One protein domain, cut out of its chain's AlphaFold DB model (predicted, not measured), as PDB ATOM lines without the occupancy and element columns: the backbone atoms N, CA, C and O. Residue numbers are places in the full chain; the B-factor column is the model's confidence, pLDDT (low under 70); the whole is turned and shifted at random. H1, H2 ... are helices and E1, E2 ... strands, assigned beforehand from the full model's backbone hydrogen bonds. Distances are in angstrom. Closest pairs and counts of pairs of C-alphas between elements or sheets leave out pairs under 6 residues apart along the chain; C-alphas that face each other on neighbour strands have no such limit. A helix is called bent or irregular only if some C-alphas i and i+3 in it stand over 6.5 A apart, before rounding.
ATOM      1  N   LEU A   2      -5.678 -52.653  95.218       81.94
ATOM      2  CA  LEU A   2      -5.715 -51.963  96.521       81.94
ATOM      3  C   LEU A   2      -4.776 -50.734  96.657       81.94
ATOM      4  O   LEU A   2      -5.251 -49.697  97.112       81.94
ATOM      5  N   PRO A   3      -3.505 -50.758  96.190       85.12
ATOM      6  CA  PRO A   3      -2.645 -49.568  96.251       85.12
ATOM      7  C   PRO A   3      -3.140 -48.412  95.372       85.12
ATOM      8  O   PRO A   3      -3.079 -47.252  95.770       85.12
ATOM      9  N   LEU A   4      -3.665 -48.733  94.182       88.31
ATOM     10  CA  LEU A   4      -4.220 -47.738  93.262       88.31
ATOM     11  C   LEU A   4      -5.466 -47.088  93.860       88.31
ATOM     12  O   LEU A   4      -5.617 -45.876  93.792       88.31
ATOM     13  N   GLU A   5      -6.336 -47.890  94.467       89.62
ATOM     14  CA  GLU A   5      -7.525 -47.402  95.153       89.62
ATOM     15  C   GLU A   5      -7.180 -46.476  96.319       89.62
ATOM     16  O   GLU A   5      -7.801 -45.429  96.453       89.62
ATOM     17  N   LEU A   6      -6.177 -46.811  97.131       87.56
ATOM     18  CA  LEU A   6      -5.756 -45.937  98.226       87.56
ATOM     19  C   LEU A   6      -5.214 -44.590  97.716       87.56
ATOM     20  O   LEU A   6      -5.457 -43.547  98.324       87.56
ATOM     21  N   TYR A   7      -4.509 -44.611  96.582       88.88
ATOM     22  CA  TYR A   7      -3.991 -43.410  95.931       88.88
ATOM     23  C   TYR A   7      -5.115 -42.534  95.348       88.88
ATOM     24  O   TYR A   7      -5.186 -41.340  95.647       88.88
ATOM     25  N   VAL A   8      -6.005 -43.120  94.537       90.62
ATOM     26  CA  VAL A   8      -6.979 -42.373  93.720       90.62
ATOM     27  C   VAL A   8      -8.355 -42.229  94.377       90.62
ATOM     28  O   VAL A   8      -9.119 -41.348  93.997       90.62
ATOM     29  N   GLY A   9      -8.689 -43.074  95.354       91.19
ATOM     30  CA  GLY A   9     -10.047 -43.241  95.880       91.19
ATOM     31  C   GLY A   9     -10.644 -41.959  96.444       91.19
ATOM     32  O   GLY A   9     -11.756 -41.592  96.080       91.19
ATOM     33  N   GLU A  10      -9.879 -41.214  97.243       89.94
ATOM     34  CA  GLU A  10     -10.304 -39.908  97.767       89.94
ATOM     35  C   GLU A  10     -10.664 -38.928  96.635       89.94
ATOM     36  O   GLU A  10     -11.733 -38.323  96.667       89.94
ATOM     37  N   HIS A  11      -9.834 -38.831  95.589       89.00
ATOM     38  CA  HIS A  11     -10.106 -37.942  94.454       89.00
ATOM     39  C   HIS A  11     -11.272 -38.426  93.591       89.00
ATOM     40  O   HIS A  11     -12.025 -37.603  93.079       89.00
ATOM     41  N   LEU A  12     -11.445 -39.742  93.416       91.81
ATOM     42  CA  LEU A  12     -12.620 -40.273  92.722       91.81
ATOM     43  C   LEU A  12     -13.896 -39.912  93.476       91.81
ATOM     44  O   LEU A  12     -14.857 -39.474  92.854       91.81
ATOM     45  N   ILE A  13     -13.901 -40.040  94.803       92.44
ATOM     46  CA  ILE A  13     -15.042 -39.642  95.632       92.44
ATOM     47  C   ILE A  13     -15.311 -38.140  95.524       92.44
ATOM     48  O   ILE A  13     -16.469 -37.743  95.429       92.44
ATOM     49  N   GLU A  14     -14.279 -37.300  95.481       89.06
ATOM     50  CA  GLU A  14     -14.451 -35.858  95.273       89.06
ATOM     51  C   GLU A  14     -14.996 -35.522  93.883       89.06
ATOM     52  O   GLU A  14     -15.946 -34.747  93.773       89.06
ATOM     53  N   MET A  15     -14.471 -36.146  92.826       89.44
ATOM     54  CA  MET A  15     -14.994 -35.986  91.466       89.44
ATOM     55  C   MET A  15     -16.451 -36.439  91.377       89.44
ATOM     56  O   MET A  15     -17.294 -35.731  90.830       89.44
ATOM     57  N   LEU A  16     -16.783 -37.584  91.968       89.62
ATOM     58  CA  LEU A  16     -18.156 -38.065  92.038       89.62
ATOM     59  C   LEU A  16     -19.041 -37.079  92.817       89.62
ATOM     60  O   LEU A  16     -20.054 -36.623  92.304       89.62
ATOM     61  N   SER A  17     -18.629 -36.633  93.998       86.88
ATOM     62  CA  SER A  17     -19.396 -35.658  94.781       86.88
ATOM     63  C   SER A  17     -19.653 -34.349  94.021       86.88
ATOM     64  O   SER A  17     -20.764 -33.816  94.061       86.88
ATOM     65  N   ASN A  18     -18.654 -33.839  93.297       83.31
ATOM     66  CA  ASN A  18     -18.786 -32.617  92.503       83.31
ATOM     67  C   ASN A  18     -19.773 -32.800  91.347       83.31
ATOM     68  O   ASN A  18     -20.587 -31.923  91.059       83.31
ATOM     69  N   THR A  19     -19.733 -33.963  90.703       78.81
ATOM     70  CA  THR A  19     -20.600 -34.275  89.562       78.81
ATOM     71  C   THR A  19     -22.031 -34.612  89.971       78.81
ATOM     72  O   THR A  19     -22.939 -34.366  89.182       78.81
ATOM     73  N   ALA A  20     -22.265 -35.063  91.208       74.44
ATOM     74  CA  ALA A  20     -23.604 -35.266  91.779       74.44
ATOM     75  C   ALA A  20     -24.437 -33.976  91.823       74.44
ATOM     76  O   ALA A  20     -25.656 -34.004  91.689       74.44
ATOM     77  N   SER A  21     -23.770 -32.838  92.028       67.12
ATOM     78  CA  SER A  21     -24.429 -31.543  92.240       67.12
ATOM     79  C   SER A  21     -24.744 -30.808  90.932       67.12
ATOM     80  O   SER A  21     -25.389 -29.762  90.949       67.12
ATOM     81  N   TYR A  22     -24.282 -31.328  89.791       68.38
ATOM     82  CA  TYR A  22     -24.430 -30.675  88.495       68.38
ATOM     83  C   TYR A  22     -25.787 -31.005  87.861       68.38
ATOM     84  O   TYR A  22     -26.060 -32.162  87.560       68.38
ATOM     85  N   ASN A  23     -26.630 -30.003  87.609       59.88
ATOM     86  CA  ASN A  23     -27.891 -30.172  86.882       59.88
ATOM     87  C   ASN A  23     -27.735 -29.623  85.453       59.88
ATOM     88  O   ASN A  23     -27.550 -28.423  85.261       59.88
ATOM     89  N   HIS A  24     -27.760 -30.506  84.448       54.69
ATOM     90  CA  HIS A  24     -27.630 -30.118  83.036       54.69
ATOM     91  C   HIS A  24     -28.979 -29.711  82.407       54.69
ATOM     92  O   HIS A  24     -28.999 -29.049  81.371       54.69
ATOM     93  N   GLU A  25     -30.110 -30.115  82.990       52.19
ATOM     94  CA  GLU A  25     -31.430 -29.984  82.354       52.19
ATOM     95  C   GLU A  25     -32.164 -28.694  82.745       52.19
ATOM     96  O   GLU A  25     -33.005 -28.214  81.984       52.19
ATOM     97  N   THR A  26     -31.815 -28.064  83.870       49.75
ATOM     98  CA  THR A  26     -32.398 -26.781  84.282       49.75
ATOM     99  C   THR A  26     -31.339 -25.832  84.844       49.75
ATOM    100  O   THR A  26     -30.560 -26.203  85.716       49.75
ATOM    101  N   ARG A  27     -31.338 -24.564  84.392       50.16
ATOM    102  CA  ARG A  27     -30.521 -23.475  84.985       50.16
ATOM    103  C   ARG A  27     -30.811 -23.259  86.477       50.16
ATOM    104  O   ARG A  27     -30.012 -22.638  87.168       50.16
ATOM    105  N   GLU A  28     -31.941 -23.771  86.954       53.28
ATOM    106  CA  GLU A  28     -32.338 -23.753  88.353       53.28
ATOM    107  C   GLU A  28     -32.186 -25.158  88.957       53.28
ATOM    108  O   GLU A  28     -32.741 -26.121  88.411       53.28
ATOM    109  N   PRO A  29     -31.453 -25.310  90.074       52.25
ATOM    110  CA  PRO A  29     -31.356 -26.581  90.773       52.25
ATOM    111  C   PRO A  29     -32.726 -26.945  91.355       52.25
ATOM    112  O   PRO A  29     -33.195 -26.332  92.314       52.25
ATOM    113  N   LYS A  30     -33.382 -27.965  90.793       56.28
ATOM    114  CA  LYS A  30     -34.582 -28.545  91.406       56.28
ATOM    115  C   LYS A  30     -34.164 -29.428  92.578       56.28
ATOM    116  O   LYS A  30     -33.718 -30.562  92.387       56.28
ATOM    117  N   ILE A  31     -34.301 -28.896  93.792       54.31
ATOM    118  CA  ILE A  31     -34.084 -29.637  95.040       54.31
ATOM    119  C   ILE A  31     -35.005 -30.866  95.036       54.31
ATOM    120  O   ILE A  31     -36.215 -30.733  94.875       54.31
ATOM    121  N   GLY A  32     -34.427 -32.062  95.181       52.16
ATOM    122  CA  GLY A  32     -35.178 -33.323  95.227       52.16
ATOM    123  C   GLY A  32     -35.514 -33.960  93.873       52.16
ATOM    124  O   GLY A  32     -36.196 -34.978  93.861       52.16
ATOM    125  N   SER A  33     -35.040 -33.417  92.743       56.19
ATOM    126  CA  SER A  33     -35.156 -34.126  91.461       56.19
ATOM    127  C   SER A  33     -34.211 -35.329  91.425       56.19
ATOM    128  O   SER A  33     -33.005 -35.169  91.620       56.19
ATOM    129  N   GLU A  34     -34.738 -36.514  91.110       57.19
ATOM    130  CA  GLU A  34     -33.941 -37.728  90.861       57.19
ATOM    131  C   GLU A  34     -33.036 -37.608  89.619       57.19
ATOM    132  O   GLU A  34     -32.173 -38.456  89.392       57.19
ATOM    133  N   THR A  35     -33.228 -36.554  88.816       55.78
ATOM    134  CA  THR A  35     -32.485 -36.267  87.578       55.78
ATOM    135  C   THR A  35     -31.298 -35.319  87.761       55.78
ATOM    136  O   THR A  35     -30.680 -34.924  86.774       55.78
ATOM    137  N   ASN A  36     -30.978 -34.916  88.995       62.09
ATOM    138  CA  ASN A  36     -29.766 -34.139  89.247       62.09
ATOM    139  C   ASN A  36     -28.515 -35.001  88.991       62.09
ATOM    140  O   ASN A  36     -28.570 -36.221  89.025       62.09
ATOM    141  N   GLY A  37     -27.373 -34.389  88.706       69.12
ATOM    142  CA  GLY A  37     -26.117 -35.106  88.512       69.12
ATOM    143  C   GLY A  37     -25.698 -35.271  87.050       69.12
ATOM    144  O   GLY A  37     -26.494 -35.340  86.112       69.12
ATOM    145  N   TRP A  38     -24.384 -35.308  86.847       75.00
ATOM    146  CA  TRP A  38     -23.787 -35.370  85.519       75.00
ATOM    147  C   TRP A  38     -23.807 -36.793  84.949       75.00
ATOM    148  O   TRP A  38     -23.288 -37.723  85.565       75.00
ATOM    149  N   ARG A  39     -24.352 -36.950  83.735       84.56
ATOM    150  CA  ARG A  39     -24.325 -38.206  82.966       84.56
ATOM    151  C   ARG A  39     -23.133 -38.226  82.020       84.56
ATOM    152  O   ARG A  39     -23.187 -37.583  80.969       84.56
ATOM    153  N   LYS A  40     -22.078 -38.969  82.354       84.56
ATOM    154  CA  LYS A  40     -20.828 -38.992  81.576       84.56
ATOM    155  C   LYS A  40     -20.199 -40.382  81.453       84.56
ATOM    156  O   LYS A  40     -20.510 -41.267  82.247       84.56
ATOM    157  N   PRO A  41     -19.316 -40.610  80.463       89.12
ATOM    158  CA  PRO A  41     -18.482 -41.809  80.422       89.12
ATOM    159  C   PRO A  41     -17.598 -41.921  81.672       89.12
ATOM    160  O   PRO A  41     -17.161 -40.904  82.211       89.12
ATOM    161  N   LEU A  42     -17.249 -43.146  82.088       90.50
ATOM    162  CA  LEU A  42     -16.435 -43.380  83.298       90.50
ATOM    163  C   LEU A  42     -15.112 -42.602  83.316       90.50
ATOM    164  O   LEU A  42     -14.660 -42.167  84.370       90.50
ATOM    165  N   ALA A  43     -14.507 -42.411  82.142       90.25
ATOM    166  CA  ALA A  43     -13.255 -41.682  81.995       90.25
ATOM    167  C   ALA A  43     -13.340 -40.222  82.469       90.25
ATOM    168  O   ALA A  43     -12.338 -39.685  82.927       90.25
ATOM    169  N   GLU A  44     -14.513 -39.585  82.398       88.25
ATOM    170  CA  GLU A  44     -14.681 -38.186  82.813       88.25
ATOM    171  C   GLU A  44     -14.765 -38.011  84.337       88.25
ATOM    172  O   GLU A  44     -14.574 -36.905  84.837       88.25
ATOM    173  N   PHE A  45     -14.982 -39.090  85.096       88.62
ATOM    174  CA  PHE A  45     -14.889 -39.059  86.562       88.62
ATOM    175  C   PHE A  45     -13.442 -39.172  87.064       88.62
ATOM    176  O   PHE A  45     -13.197 -39.077  88.266       88.62
ATOM    177  N   ILE A  46     -12.476 -39.386  86.166       90.88
ATOM    178  CA  ILE A  46     -11.063 -39.530  86.513       90.88
ATOM    179  C   ILE A  46     -10.406 -38.141  86.512       90.88
ATOM    180  O   ILE A  46     -10.403 -37.471  85.478       90.88
ATOM    181  N   PRO A  47      -9.796 -37.700  87.627       86.75
ATOM    182  CA  PRO A  47      -9.069 -36.435  87.664       86.75
ATOM    183  C   PRO A  47      -7.915 -36.421  86.656       86.75
ATOM    184  O   PRO A  47      -7.170 -37.397  86.543       86.75
ATOM    185  N   ALA A  48      -7.711 -35.294  85.976       84.88
ATOM    186  CA  ALA A  48      -6.748 -35.158  84.883       84.88
ATOM    187  C   ALA A  48      -5.287 -34.939  85.343       84.88
ATOM    188  O   ALA A  48      -4.634 -33.996  84.897       84.88
ATOM    189  N   THR A  49      -4.751 -35.804  86.210       85.06
ATOM    190  CA  THR A  49      -3.323 -35.789  86.600       85.06
ATOM    191  C   THR A  49      -2.461 -36.616  85.640       85.06
ATOM    192  O   THR A  49      -2.976 -37.444  84.880       85.06
ATOM    193  N   LEU A  50      -1.138 -36.402  85.644       83.38
ATOM    194  CA  LEU A  50      -0.214 -37.160  84.786       83.38
ATOM    195  C   LEU A  50      -0.233 -38.649  85.136       83.38
ATOM    196  O   LEU A  50      -0.307 -39.494  84.242       83.38
ATOM    197  N   PHE A  51      -0.234 -38.971  86.429       84.69
ATOM    198  CA  PHE A  51      -0.324 -40.351  86.892       84.69
ATOM    199  C   PHE A  51      -1.645 -41.007  86.467       84.69
ATOM    200  O   PHE A  51      -1.644 -42.100  85.900       84.69
ATOM    201  N   ASN A  52      -2.777 -40.322  86.639       88.25
ATOM    202  CA  ASN A  52      -4.085 -40.882  86.293       88.25
ATOM    203  C   ASN A  52      -4.238 -41.169  84.798       88.25
ATOM    204  O   ASN A  52      -4.882 -42.154  84.441       88.25
ATOM    205  N   LYS A  53      -3.612 -40.369  83.925       87.19
ATOM    206  CA  LYS A  53      -3.563 -40.657  82.482       87.19
ATOM    207  C   LYS A  53      -2.843 -41.975  82.198       87.19
ATOM    208  O   LYS A  53      -3.348 -42.793  81.434       87.19
ATOM    209  N   SER A  54      -1.711 -42.223  82.858       89.69
ATOM    210  CA  SER A  54      -0.944 -43.468  82.705       89.69
ATOM    211  C   SER A  54      -1.693 -44.702  83.220       89.69
ATOM    212  O   SER A  54      -1.548 -45.790  82.666       89.69
ATOM    213  N   PHE A  55      -2.527 -44.547  84.254       91.19
ATOM    214  CA  PHE A  55      -3.285 -45.644  84.871       91.19
ATOM    215  C   PHE A  55      -4.776 -45.652  84.517       91.19
ATOM    216  O   PHE A  55      -5.546 -46.387  85.137       91.19
ATOM    217  N   GLN A  56      -5.198 -44.894  83.504       92.81
ATOM    218  CA  GLN A  56      -6.610 -44.648  83.201       92.81
ATOM    219  C   GLN A  56      -7.434 -45.937  83.093       92.81
ATOM    220  O   GLN A  56      -8.472 -46.059  83.738       92.81
ATOM    221  N   ASN A  57      -6.948 -46.941  82.359       93.62
ATOM    222  CA  ASN A  57      -7.660 -48.213  82.184       93.62
ATOM    223  C   ASN A  57      -7.871 -48.960  83.511       93.62
ATOM    224  O   ASN A  57      -8.946 -49.504  83.752       93.62
ATOM    225  N   LYS A  58      -6.871 -48.937  84.402       94.25
ATOM    226  CA  LYS A  58      -6.958 -49.542  85.740       94.25
ATOM    227  C   LYS A  58      -7.936 -48.780  86.635       94.25
ATOM    228  O   LYS A  58      -8.632 -49.387  87.442       94.25
ATOM    229  N   ILE A  59      -7.992 -47.455  86.501       94.50
ATOM    230  CA  ILE A  59      -8.937 -46.616  87.244       94.50
ATOM    231  C   ILE A  59     -10.369 -46.858  86.742       94.50
ATOM    232  O   ILE A  59     -11.286 -46.963  87.550       94.50
ATOM    233  N   ILE A  60     -10.573 -47.030  85.432       94.88
ATOM    234  CA  ILE A  60     -11.874 -47.422  84.866       94.88
ATOM    235  C   ILE A  60     -12.305 -48.791  85.404       94.88
ATOM    236  O   ILE A  60     -13.456 -48.955  85.802       94.88
ATOM    237  N   GLU A  61     -11.394 -49.764  85.449       94.94
ATOM    238  CA  GLU A  61     -11.655 -51.082  86.038       94.94
ATOM    239  C   GLU A  61     -12.062 -50.958  87.515       94.94
ATOM    240  O   GLU A  61     -13.060 -51.539  87.934       94.94
ATOM    241  N   LEU A  62     -11.357 -50.128  88.291       94.88
ATOM    242  CA  LEU A  62     -11.703 -49.834  89.683       94.88
ATOM    243  C   LEU A  62     -13.108 -49.222  89.807       94.88
ATOM    244  O   LEU A  62     -13.889 -49.652  90.657       94.88
ATOM    245  N   LEU A  63     -13.450 -48.252  88.957       94.31
ATOM    246  CA  LEU A  63     -14.785 -47.651  88.916       94.31
ATOM    247  C   LEU A  63     -15.862 -48.698  88.588       94.31
ATOM    248  O   LEU A  63     -16.902 -48.723  89.243       94.31
ATOM    249  N   ARG A  64     -15.614 -49.607  87.635       94.19
ATOM    250  CA  ARG A  64     -16.566 -50.674  87.278       94.19
ATOM    251  C   ARG A  64     -16.733 -51.705  88.395       94.19
ATOM    252  O   ARG A  64     -17.857 -52.018  88.777       94.19
ATOM    253  N   GLU A  65     -15.641 -52.229  88.937       94.94
ATOM    254  CA  GLU A  65     -15.715 -53.317  89.916       94.94
ATOM    255  C   GLU A  65     -16.163 -52.831  91.296       94.94
ATOM    256  O   GLU A  65     -16.985 -53.475  91.947       94.94
ATOM    257  N   LYS A  66     -15.676 -51.672  91.748       94.06
ATOM    258  CA  LYS A  66     -16.012 -51.172  93.083       94.06
ATOM    259  C   LYS A  66     -17.165 -50.189  93.088       94.06
ATOM    260  O   LYS A  66     -18.125 -50.387  93.820       94.06
ATOM    261  N   TYR A  67     -17.086 -49.133  92.291       93.38
ATOM    262  CA  TYR A  67     -18.019 -48.014  92.415       93.38
ATOM    263  C   TYR A  67     -19.370 -48.311  91.755       93.38
ATOM    264  O   TYR A  67     -20.403 -47.906  92.283       93.38
ATOM    265  N   LEU A  68     -19.369 -49.068  90.656       92.81
ATOM    266  CA  LEU A  68     -20.573 -49.538  89.973       92.81
ATOM    267  C   LEU A  68     -21.100 -50.851  90.575       92.81
ATOM    268  O   LEU A  68     -22.233 -50.887  91.037       92.81
ATOM    269  N   LYS A  69     -20.308 -51.933  90.611       93.06
ATOM    270  CA  LYS A  69     -20.822 -53.250  91.045       93.06
ATOM    271  C   LYS A  69     -20.923 -53.418  92.563       93.06
ATOM    272  O   LYS A  69     -21.949 -53.876  93.052       93.06
ATOM    273  N   HIS A  70     -19.864 -53.101  93.308       94.00
ATOM    274  CA  HIS A  70     -19.807 -53.413  94.741       94.00
ATOM    275  C   HIS A  70     -20.560 -52.396  95.611       94.00
ATOM    276  O   HIS A  70     -21.432 -52.771  96.390       94.00
ATOM    277  N   TYR A  71     -20.240 -51.110  95.477       92.69
ATOM    278  CA  TYR A  71     -20.863 -50.033  96.247       92.69
ATOM    279  C   TYR A  71     -22.195 -49.578  95.650       92.69
ATOM    280  O   TYR A  71     -23.008 -48.989  96.361       92.69
ATOM    281  N   ASN A  72     -22.422 -49.840  94.355       92.94
ATOM    282  CA  ASN A  72     -23.571 -49.327  93.603       92.94
ATOM    283  C   ASN A  72     -23.746 -47.804  93.766       92.94
ATOM    284  O   ASN A  72     -24.859 -47.279  93.847       92.94
ATOM    285  N   LEU A  73     -22.613 -47.109  93.885       91.44
ATOM    286  CA  LEU A  73     -22.527 -45.664  94.047       91.44
ATOM    287  C   LEU A  73     -22.712 -44.964  92.701       91.44
ATOM    288  O   LEU A  73     -23.296 -43.888  92.632       91.44
ATOM    289  N   ILE A  74     -22.242 -45.599  91.632       91.38
ATOM    290  CA  ILE A  74     -22.459 -45.193  90.249       91.38
ATOM    291  C   ILE A  74     -23.459 -46.172  89.639       91.38
ATOM    292  O   ILE A  74     -23.395 -47.365  89.925       91.38
ATOM    293  N   LYS A  75     -24.348 -45.688  88.776       89.56
ATOM    294  CA  LYS A  75     -25.257 -46.501  87.965       89.56
ATOM    295  C   LYS A  75     -25.130 -46.127  86.492       89.56
ATOM    296  O   LYS A  75     -24.753 -45.005  86.154       89.56
ATOM    297  N   GLN A  76     -25.420 -47.078  85.614       87.94
ATOM    298  CA  GLN A  76     -25.510 -46.811  84.182       87.94
ATOM    299  C   GLN A  76     -26.791 -46.017  83.909       87.94
ATOM    300  O   GLN A  76     -27.862 -46.400  84.375       87.94
ATOM    301  N   SER A  77     -26.673 -44.896  83.200       83.19
ATOM    302  CA  SER A  77     -27.831 -44.113  82.763       83.19
ATOM    303  C   SER A  77     -28.398 -44.695  81.471       83.19
ATOM    304  O   SER A  77     -27.638 -45.238  80.664       83.19
ATOM    305  N   GLU A  78     -29.698 -44.522  81.238       75.62
ATOM    306  CA  GLU A  78     -30.328 -44.952  79.988       75.62
ATOM    307  C   GLU A  78     -29.657 -44.292  78.767       75.62
ATOM    308  O   GLU A  78     -29.325 -43.097  78.801       75.62
ATOM    309  N   PRO A  79     -29.409 -45.058  77.691       66.62
ATOM    310  CA  PRO A  79     -28.868 -44.503  76.464       66.62
ATOM    311  C   PRO A  79     -29.907 -43.587  75.808       66.62
ATOM    312  O   PRO A  79     -31.061 -43.958  75.632       66.62
ATOM    313  N   TYR A  80     -29.482 -42.389  75.403       61.75
ATOM    314  CA  TYR A  80     -30.329 -41.467  74.633       61.75
ATOM    315  C   TYR A  80     -30.625 -41.985  73.208       61.75
ATOM    316  O   TYR A  80     -31.600 -41.558  72.594       61.75
ATOM    317  N   SER A  81     -29.778 -42.874  72.677       68.88
ATOM    318  CA  SER A  81     -29.901 -43.525  71.365       68.88
ATOM    319  C   SER A  81     -29.082 -44.822  71.346       68.88
ATOM    320  O   SER A  81     -28.106 -44.917  72.090       68.88
ATOM    321  N   GLU A  82     -29.417 -45.784  70.478       66.69
ATOM    322  CA  GLU A  82     -28.706 -47.079  70.378       66.69
ATOM    323  C   GLU A  82     -27.197 -46.930  70.094       66.69
ATOM    324  O   GLU A  82     -26.401 -47.699  70.625       66.69
ATOM    325  N   ASP A  83     -26.792 -45.882  69.367       72.12
ATOM    326  CA  ASP A  83     -25.381 -45.594  69.046       72.12
ATOM    327  C   ASP A  83     -24.660 -44.704  70.081       72.12
ATOM    328  O   ASP A  83     -23.502 -44.317  69.889       72.12
ATOM    329  N   ALA A  84     -25.326 -44.306  71.172       71.69
ATOM    330  CA  ALA A  84     -24.711 -43.425  72.161       71.69
ATOM    331  C   ALA A  84     -23.703 -44.189  73.042       71.69
ATOM    332  O   ALA A  84     -23.988 -45.301  73.488       71.69
ATOM    333  N   PRO A  85     -22.544 -43.584  73.376       76.50
ATOM    334  CA  PRO A  85     -21.590 -44.208  74.285       76.50
ATOM    335  C   PRO A  85     -22.207 -44.418  75.674       76.50
ATOM    336  O   PRO A  85     -23.003 -43.592  76.128       76.50
ATOM    337  N   GLU A  86     -21.786 -45.482  76.367       85.88
ATOM    338  CA  GLU A  86     -22.215 -45.766  77.740       85.88
ATOM    339  C   GLU A  86     -21.981 -44.551  78.646       85.88
ATOM    340  O   GLU A  86     -20.865 -44.028  78.759       85.88
ATOM    341  N   ARG A  87     -23.043 -44.118  79.326       87.19
ATOM    342  CA  ARG A  87     -23.003 -43.030  80.297       87.19
ATOM    343  C   ARG A  87     -23.366 -43.552  81.673       87.19
ATOM    344  O   ARG A  87     -24.135 -44.501  81.830       87.19
ATOM    345  N   PHE A  88     -22.781 -42.906  82.660       88.75
ATOM    346  CA  PHE A  88     -22.910 -43.253  84.054       88.75
ATOM    347  C   PHE A  88     -23.251 -41.997  84.839       88.75
ATOM    348  O   PHE A  88     -22.837 -40.893  84.483       88.75
ATOM    349  N   GLU A  89     -24.013 -42.186  85.901       87.75
ATOM    350  CA  GLU A  89     -24.414 -41.139  86.830       87.75
ATOM    351  C   GLU A  89     -24.353 -41.675  88.258       87.75
ATOM    352  O   GLU A  89     -24.259 -42.884  88.491       87.75
ATOM    353  N   LEU A  90     -24.403 -40.777  89.233       88.62
ATOM    354  CA  LEU A  90     -24.454 -41.182  90.629       88.62
ATOM    355  C   LEU A  90     -25.816 -41.739  91.011       88.62
ATOM    356  O   LEU A  90     -26.877 -41.294  90.570       88.62
ATOM    357  N   ASN A  91     -25.773 -42.727  91.890       87.69
ATOM    358  CA  ASN A  91     -26.952 -43.277  92.511       87.69
ATOM    359  C   ASN A  91     -27.355 -42.401  93.704       87.69
ATOM    360  O   ASN A  91     -26.754 -42.480  94.777       87.69
ATOM    361  N   HIS A  92     -28.398 -41.584  93.525       82.44
ATOM    362  CA  HIS A  92     -28.926 -40.685  94.558       82.44
ATOM    363  C   HIS A  92     -29.260 -41.403  95.873       82.44
ATOM    364  O   HIS A  92     -28.982 -40.880  96.950       82.44
ATOM    365  N   GLY A  93     -29.758 -42.644  95.798       85.06
ATOM    366  CA  GLY A  93     -30.065 -43.466  96.973       85.06
ATOM    367  C   GLY A  93     -28.832 -43.936  97.755       85.06
ATOM    368  O   GLY A  93     -28.970 -44.547  98.813       85.06
ATOM    369  N   LYS A  94     -27.625 -43.674  97.244       89.19
ATOM    370  CA  LYS A  94     -26.341 -44.082  97.824       89.19
ATOM    371  C   LYS A  94     -25.382 -42.916  98.057       89.19
ATOM    372  O   LYS A  94     -24.236 -43.156  98.418       89.19
ATOM    373  N   LEU A  95     -25.828 -41.662  97.934       87.81
ATOM    374  CA  LEU A  95     -24.961 -40.490  98.138       87.81
ATOM    375  C   LEU A  95     -24.346 -40.422  99.540       87.81
ATOM    376  O   LEU A  95     -23.233 -39.930  99.681       87.81
ATOM    377  N   TYR A  96     -25.017 -40.970 100.559       87.94
ATOM    378  CA  TYR A  96     -24.458 -41.073 101.912       87.94
ATOM    379  C   TYR A  96     -23.122 -41.846 101.940       87.94
ATOM    380  O   TYR A  96     -22.239 -41.518 102.735       87.94
ATOM    381  N   LEU A  97     -22.918 -42.799 101.015       92.44
ATOM    382  CA  LEU A  97     -21.663 -43.541 100.887       92.44
ATOM    383  C   LEU A  97     -20.493 -42.657 100.447       92.44
ATOM    384  O   LEU A  97     -19.354 -43.014 100.721       92.44
ATOM    385  N   LEU A  98     -20.722 -41.507  99.795       91.31
ATOM    386  CA  LEU A  98     -19.631 -40.583  99.453       91.31
ATOM    387  C   LEU A  98     -18.921 -40.104 100.719       91.31
ATOM    388  O   LEU A  98     -17.692 -40.108 100.785       91.31
ATOM    389  N   THR A  99     -19.689 -39.727 101.742       90.75
ATOM    390  CA  THR A  99     -19.140 -39.279 103.023       90.75
ATOM    391  C   THR A  99     -18.468 -40.428 103.768       90.75
ATOM    392  O   THR A  99     -17.358 -40.252 104.265       90.75
ATOM    393  N   GLU A 100     -19.090 -41.611 103.801       93.56
ATOM    394  CA  GLU A 100     -18.515 -42.793 104.460       93.56
ATOM    395  C   GLU A 100     -17.206 -43.243 103.803       93.56
ATOM    396  O   GLU A 100     -16.219 -43.484 104.495       93.56
ATOM    397  N   LEU A 101     -17.155 -43.297 102.469       93.75
ATOM    398  CA  LEU A 101     -15.955 -43.674 101.725       93.75
ATOM    399  C   LEU A 101     -14.865 -42.609 101.841       93.75
ATOM    400  O   LEU A 101     -13.699 -42.957 102.024       93.75
ATOM    401  N   LYS A 102     -15.219 -41.315 101.804       92.25
ATOM    402  CA  LYS A 102     -14.256 -40.231 102.056       92.25
ATOM    403  C   LYS A 102     -13.639 -40.361 103.447       92.25
ATOM    404  O   LYS A 102     -12.422 -40.257 103.590       92.25
ATOM    405  N   LEU A 103     -14.466 -40.619 104.460       93.56
ATOM    406  CA  LEU A 103     -13.996 -40.856 105.821       93.56
ATOM    407  C   LEU A 103     -13.092 -42.090 105.879       93.56
ATOM    408  O   LEU A 103     -11.989 -41.994 106.404       93.56
ATOM    409  N   ALA A 104     -13.505 -43.209 105.280       93.62
ATOM    410  CA  ALA A 104     -12.728 -44.444 105.258       93.62
ATOM    411  C   ALA A 104     -11.348 -44.249 104.610       93.62
ATOM    412  O   ALA A 104     -10.340 -44.623 105.209       93.62
ATOM    413  N   TYR A 105     -11.269 -43.618 103.433       92.50
ATOM    414  CA  TYR A 105      -9.989 -43.350 102.771       92.50
ATOM    415  C   TYR A 105      -9.089 -42.432 103.606       92.50
ATOM    416  O   TYR A 105      -7.897 -42.711 103.743       92.50
ATOM    417  N   ASN A 106      -9.653 -41.394 104.230       91.00
ATOM    418  CA  ASN A 106      -8.904 -40.523 105.136       91.00
ATOM    419  C   ASN A 106      -8.382 -41.276 106.363       91.00
ATOM    420  O   ASN A 106      -7.214 -41.133 106.722       91.00
ATOM    421  N   THR A 107      -9.209 -42.120 106.981       93.88
ATOM    422  CA  THR A 107      -8.802 -42.949 108.117       93.88
ATOM    423  C   THR A 107      -7.688 -43.917 107.730       93.88
ATOM    424  O   THR A 107      -6.716 -44.036 108.473       93.88
ATOM    425  N   ILE A 108      -7.769 -44.564 106.561       92.38
ATOM    426  CA  ILE A 108      -6.709 -45.468 106.090       92.38
ATOM    427  C   ILE A 108      -5.392 -44.707 105.909       92.38
ATOM    428  O   ILE A 108      -4.350 -45.202 106.333       92.38
ATOM    429  N   TRP A 109      -5.419 -43.500 105.341       91.50
ATOM    430  CA  TRP A 109      -4.217 -42.675 105.196       91.50
ATOM    431  C   TRP A 109      -3.598 -42.275 106.536       91.50
ATOM    432  O   TRP A 109      -2.381 -42.367 106.692       91.50
ATOM    433  N   VAL A 110      -4.416 -41.884 107.516       91.94
ATOM    434  CA  VAL A 110      -3.942 -41.569 108.872       91.94
ATOM    435  C   VAL A 110      -3.313 -42.799 109.531       91.94
ATOM    436  O   VAL A 110      -2.222 -42.703 110.090       91.94
ATOM    437  N   LEU A 111      -3.958 -43.965 109.428       94.38
ATOM    438  CA  LEU A 111      -3.435 -45.221 109.974       94.38
ATOM    439  C   LEU A 111      -2.137 -45.656 109.290       94.38
ATOM    440  O   LEU A 111      -1.224 -46.137 109.963       94.38
ATOM    441  N   LEU A 112      -2.040 -45.477 107.971       92.00
ATOM    442  CA  LEU A 112      -0.822 -45.747 107.215       92.00
ATOM    443  C   LEU A 112       0.317 -44.850 107.698       92.00
ATOM    444  O   LEU A 112       1.397 -45.358 107.991       92.00
ATOM    445  N   ASN A 113       0.065 -43.546 107.828       93.38
ATOM    446  CA  ASN A 113       1.068 -42.593 108.290       93.38
ATOM    447  C   ASN A 113       1.561 -42.941 109.701       93.38
ATOM    448  O   ASN A 113       2.753 -43.115 109.921       93.38
ATOM    449  N   PHE A 114       0.628 -43.191 110.621       94.50
ATOM    450  CA  PHE A 114       0.946 -43.605 111.985       94.50
ATOM    451  C   PHE A 114       1.756 -44.911 112.035       94.50
ATOM    452  O   PHE A 114       2.688 -45.049 112.826       94.50
ATOM    453  N   THR A 115       1.427 -45.877 111.175       95.00
ATOM    454  CA  THR A 115       2.145 -47.155 111.097       95.00
ATOM    455  C   THR A 115       3.574 -46.965 110.584       95.00
ATOM    456  O   THR A 115       4.497 -47.590 111.109       95.00
ATOM    457  N   ILE A 116       3.772 -46.095 109.590       94.31
ATOM    458  CA  ILE A 116       5.102 -45.736 109.081       94.31
ATOM    459  C   ILE A 116       5.910 -45.036 110.175       94.31
ATOM    460  O   ILE A 116       7.048 -45.429 110.424       94.31
ATOM    461  N   ASP A 117       5.309 -44.078 110.880       94.75
ATOM    462  CA  ASP A 117       5.961 -43.355 111.972       94.75
ATOM    463  C   ASP A 117       6.434 -44.305 113.079       94.75
ATOM    464  O   ASP A 117       7.592 -44.245 113.509       94.75
ATOM    465  N   LEU A 118       5.570 -45.239 113.496       95.88
ATOM    466  CA  LEU A 118       5.924 -46.278 114.460       95.88
ATOM    467  C   LEU A 118       7.070 -47.151 113.949       95.88
ATOM    468  O   LEU A 118       8.037 -47.366 114.677       95.88
ATOM    469  N   ALA A 119       6.988 -47.648 112.714       96.44
ATOM    470  CA  ALA A 119       8.021 -48.504 112.140       96.44
ATOM    471  C   ALA A 119       9.383 -47.794 112.096       96.44
ATOM    472  O   ALA A 119      10.389 -48.352 112.542       96.44
ATOM    473  N   VAL A 120       9.411 -46.541 111.634       96.44
ATOM    474  CA  VAL A 120      10.629 -45.726 111.578       96.44
ATOM    475  C   VAL A 120      11.174 -45.476 112.977       96.44
ATOM    476  O   VAL A 120      12.373 -45.655 113.196       96.44
ATOM    477  N   TYR A 121      10.315 -45.144 113.943       97.06
ATOM    478  CA  TYR A 121      10.743 -44.943 115.325       97.06
ATOM    479  C   TYR A 121      11.318 -46.225 115.936       97.06
ATOM    480  O   TYR A 121      12.345 -46.192 116.611       97.06
ATOM    481  N   PHE A 122      10.699 -47.383 115.689       97.44
ATOM    482  CA  PHE A 122      11.187 -48.651 116.225       97.44
ATOM    483  C   PHE A 122      12.562 -49.039 115.679       97.44
ATOM    484  O   PHE A 122      13.353 -49.590 116.448       97.44
ATOM    485  N   ILE A 123      12.846 -48.727 114.412       97.06
ATOM    486  CA  ILE A 123      14.115 -49.041 113.741       97.06
ATOM    487  C   ILE A 123      15.211 -48.035 114.109       97.06
ATOM    488  O   ILE A 123      16.326 -48.430 114.432       97.06
ATOM    489  N   THR A 124      14.903 -46.739 114.047       96.88
ATOM    490  CA  THR A 124      15.907 -45.669 114.176       96.88
ATOM    491  C   THR A 124      16.089 -45.184 115.609       96.88
ATOM    492  O   THR A 124      17.161 -44.694 115.949       96.88
ATOM    493  N   LYS A 125      15.048 -45.308 116.446       95.44
ATOM    494  CA  LYS A 125      14.944 -44.659 117.765       95.44
ATOM    495  C   LYS A 125      15.138 -43.135 117.712       95.44
ATOM    496  O   LYS A 125      15.438 -42.529 118.736       95.44
ATOM    497  N   ASP A 126      14.938 -42.523 116.544       95.06
ATOM    498  CA  ASP A 126      15.132 -41.094 116.308       95.06
ATOM    499  C   ASP A 126      13.804 -40.430 115.927       95.06
ATOM    500  O   ASP A 126      13.203 -40.722 114.891       95.06
ATOM    501  N   LEU A 127      13.363 -39.497 116.771       93.94
ATOM    502  CA  LEU A 127      12.141 -38.730 116.553       93.94
ATOM    503  C   LEU A 127      12.221 -37.854 115.292       93.94
ATOM    504  O   LEU A 127      11.212 -37.661 114.620       93.94
ATOM    505  N   THR A 128      13.405 -37.351 114.943       96.44
ATOM    506  CA  THR A 128      13.624 -36.515 113.754       96.44
ATOM    507  C   THR A 128      13.343 -37.307 112.484       96.44
ATOM    508  O   THR A 128      12.633 -36.831 111.599       96.44
ATOM    509  N   MET A 129      13.850 -38.541 112.418       94.75
ATOM    510  CA  MET A 129      13.623 -39.441 111.285       94.75
ATOM    511  C   MET A 129      12.158 -39.854 111.178       94.75
ATOM    512  O   MET A 129      11.620 -39.897 110.072       94.75
ATOM    513  N   THR A 130      11.494 -40.097 112.311       95.62
ATOM    514  CA  THR A 130      10.050 -40.357 112.355       95.62
ATOM    515  C   THR A 130       9.253 -39.179 111.800       95.62
ATOM    516  O   THR A 130       8.458 -39.361 110.885       95.62
ATOM    517  N   LEU A 131       9.509 -37.958 112.278       94.12
ATOM    518  CA  LEU A 131       8.808 -36.761 111.805       94.12
ATOM    519  C   LEU A 131       9.048 -36.499 110.314       94.12
ATOM    520  O   LEU A 131       8.117 -36.132 109.597       94.12
ATOM    521  N   LEU A 132      10.279 -36.704 109.836       95.69
ATOM    522  CA  LEU A 132      10.610 -36.554 108.421       95.69
ATOM    523  C   LEU A 132       9.856 -37.574 107.559       95.69
ATOM    524  O   LEU A 132       9.313 -37.209 106.517       95.69
ATOM    525  N   ALA A 133       9.790 -38.835 107.994       94.38
ATOM    526  CA  ALA A 133       9.054 -39.879 107.290       94.38
ATOM    527  C   ALA A 133       7.557 -39.554 107.207       94.38
ATOM    528  O   ALA A 133       7.000 -39.555 106.106       94.38
ATOM    529  N   GLY A 134       6.931 -39.188 108.329       93.12
ATOM    530  CA  GLY A 134       5.524 -38.802 108.356       93.12
ATOM    531  C   GLY A 134       5.224 -37.573 107.491       93.12
ATOM    532  O   GLY A 134       4.231 -37.540 106.761       93.12
ATOM    533  N   ALA A 135       6.121 -36.580 107.485       92.50
ATOM    534  CA  ALA A 135       6.003 -35.410 106.616       92.50
ATOM    535  C   ALA A 135       6.069 -35.782 105.125       92.50
ATOM    536  O   ALA A 135       5.295 -35.251 104.330       92.50
ATOM    537  N   ILE A 136       6.949 -36.713 104.736       92.44
ATOM    538  CA  ILE A 136       7.060 -37.199 103.350       92.44
ATOM    539  C   ILE A 136       5.796 -37.954 102.926       92.44
ATOM    540  O   ILE A 136       5.292 -37.735 101.824       92.44
ATOM    541  N   VAL A 137       5.257 -38.823 103.782       90.69
ATOM    542  CA  VAL A 137       4.026 -39.575 103.486       90.69
ATOM    543  C   VAL A 137       2.849 -38.624 103.282       90.69
ATOM    544  O   VAL A 137       2.126 -38.733 102.289       90.69
ATOM    545  N   GLU A 138       2.689 -37.645 104.172       89.38
ATOM    546  CA  GLU A 138       1.641 -36.631 104.063       89.38
ATOM    547  C   GLU A 138       1.836 -35.732 102.830       89.38
ATOM    548  O   GLU A 138       0.867 -35.381 102.153       89.38
ATOM    549  N   PHE A 139       3.083 -35.403 102.485       89.81
ATOM    550  CA  PHE A 139       3.421 -34.677 101.263       89.81
ATOM    551  C   PHE A 139       2.996 -35.459 100.015       89.81
ATOM    552  O   PHE A 139       2.312 -34.904  99.157       89.81
ATOM    553  N   ILE A 140       3.312 -36.758  99.937       85.50
ATOM    554  CA  ILE A 140       2.879 -37.634  98.836       85.50
ATOM    555  C   ILE A 140       1.347 -37.697  98.770       85.50
ATOM    556  O   ILE A 140       0.774 -37.576  97.685       85.50
ATOM    557  N   ARG A 141       0.675 -37.824  99.923       83.81
ATOM    558  CA  ARG A 141      -0.792 -37.842 100.016       83.81
ATOM    559  C   ARG A 141      -1.431 -36.544  99.523       83.81
ATOM    560  O   ARG A 141      -2.500 -36.596  98.924       83.81
ATOM    561  N   ARG A 142      -0.828 -35.385  99.789       82.88
ATOM    562  CA  ARG A 142      -1.404 -34.084  99.408       82.88
ATOM    563  C   ARG A 142      -1.071 -33.667  97.989       82.88
ATOM    564  O   ARG A 142      -1.914 -33.064  97.336       82.88
ATOM    565  N   LEU A 143       0.144 -33.949  97.524       77.06
ATOM    566  CA  LEU A 143       0.600 -33.450  96.231       77.06
ATOM    567  C   LEU A 143       0.260 -34.353  95.063       77.06
ATOM    568  O   LEU A 143       0.255 -33.816  93.962       77.06
ATOM    569  N   LYS A 144      -0.031 -35.650  95.298       63.66
ATOM    570  CA  LYS A 144      -0.595 -36.628  94.336       63.66
ATOM    571  C   LYS A 144      -0.400 -36.210  92.860       63.66
ATOM    572  O   LYS A 144      -1.379 -35.987  92.144       63.66
TER     573      LYS A 144
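What this domain is: This is residues 2 to 144 of the 145 residues of an uncharacterized protein of Pseudomonas sp. SST3 (UniProt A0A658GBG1). A long helix, H5, folds back at its far end into H6 as a helical hairpin, and its first part runs alongside a kinked helix in the middle, H1. On the other side of H1 are the short H2 and H4, with a small two-strand hairpin, E1 and E2, near the later ends of H1 and H4. The helical hairpin reaches one end of the long axis, and the loop between E1 and E2 reaches the other. The printed part has 143 residues, with six named helices and two named strands in the order H1, H2, H3, H4, E1, E2, H5, H6; the sheet, E1 - E2, is antiparallel and the class is mostly helix. The whole is loose, with a radius of gyration of the C-alphas of 18.7 A, and only just elongated, spanning 64 by 32 by 26 A.

How they stand to each other: H1, residues 2 to 20, is the hub, touching three helices; it has a kink of 50 degrees near residue 9 and is irregular, with C-alphas 7 and 10 standing 7.4 A apart. With residues 12 to 16 alone it only just touches H2, residues 42 to 45, in 3 pairs of C-alphas within 8 A, the closest being Met 15 and Phe 45 at 5.8 A. H3, residues 50 to 54, touches no helix. With residues 4 to 8 alone H1 only just touches H4, residues 56 to 70, also in 3 pairs, about perpendicular at 74 degrees; the closest C-alphas are Glu 5 and Leu 62, 7.3 A. H2 touches H4, with the C-alphas of Leu 42 and Ile 60 closest at 6.3 A. E1, residues 74 to 76, and E2, residues 88 to 90, form an antiparallel hairpin, with N 75 and O 89 at 2.8 A, within hydrogen-bond range. H5, residues 96 to 124, touches H1 with residues 98 to 109 alone, at a shallow tilt of 32 degrees, opposite ways; the closest C-alphas are Glu 10 and Lys 102, 5.8 A. H6, residues 127 to 143, touches H5 at a shallow tilt of 30 degrees, opposite ways, with the C-alphas of Asp 117 and Thr 130 closest at 5.1 A. Every O i to N i+4 pair is within hydrogen-bond range in H3, H5 and H6, against 13 of 15 in H1 and 9 of 11 in H4; H2 is too short for such a pair.

Where its parts are: H1 starts at C-alpha 2 (-5.715, -51.963, 96.521) and is 24.9 A long. H4 is 19.6 A long. H5 runs 42.4 A from C-alpha 96 (-24.458, -41.073, 101.912), and H6 runs 24.0 A to C-alpha 143 (0.600, -33.450, 96.231).

The domain as a whole: The C-alphas of Ser 81 and Lys 125 are the two farthest apart, 64.5 A. The printed part has no cut. The links H1 to H2 and E1 to E2 are long. Mean pLDDT of the printed part is 85.1; residues 21 to 37, 79 to 82 and 144 are under 70.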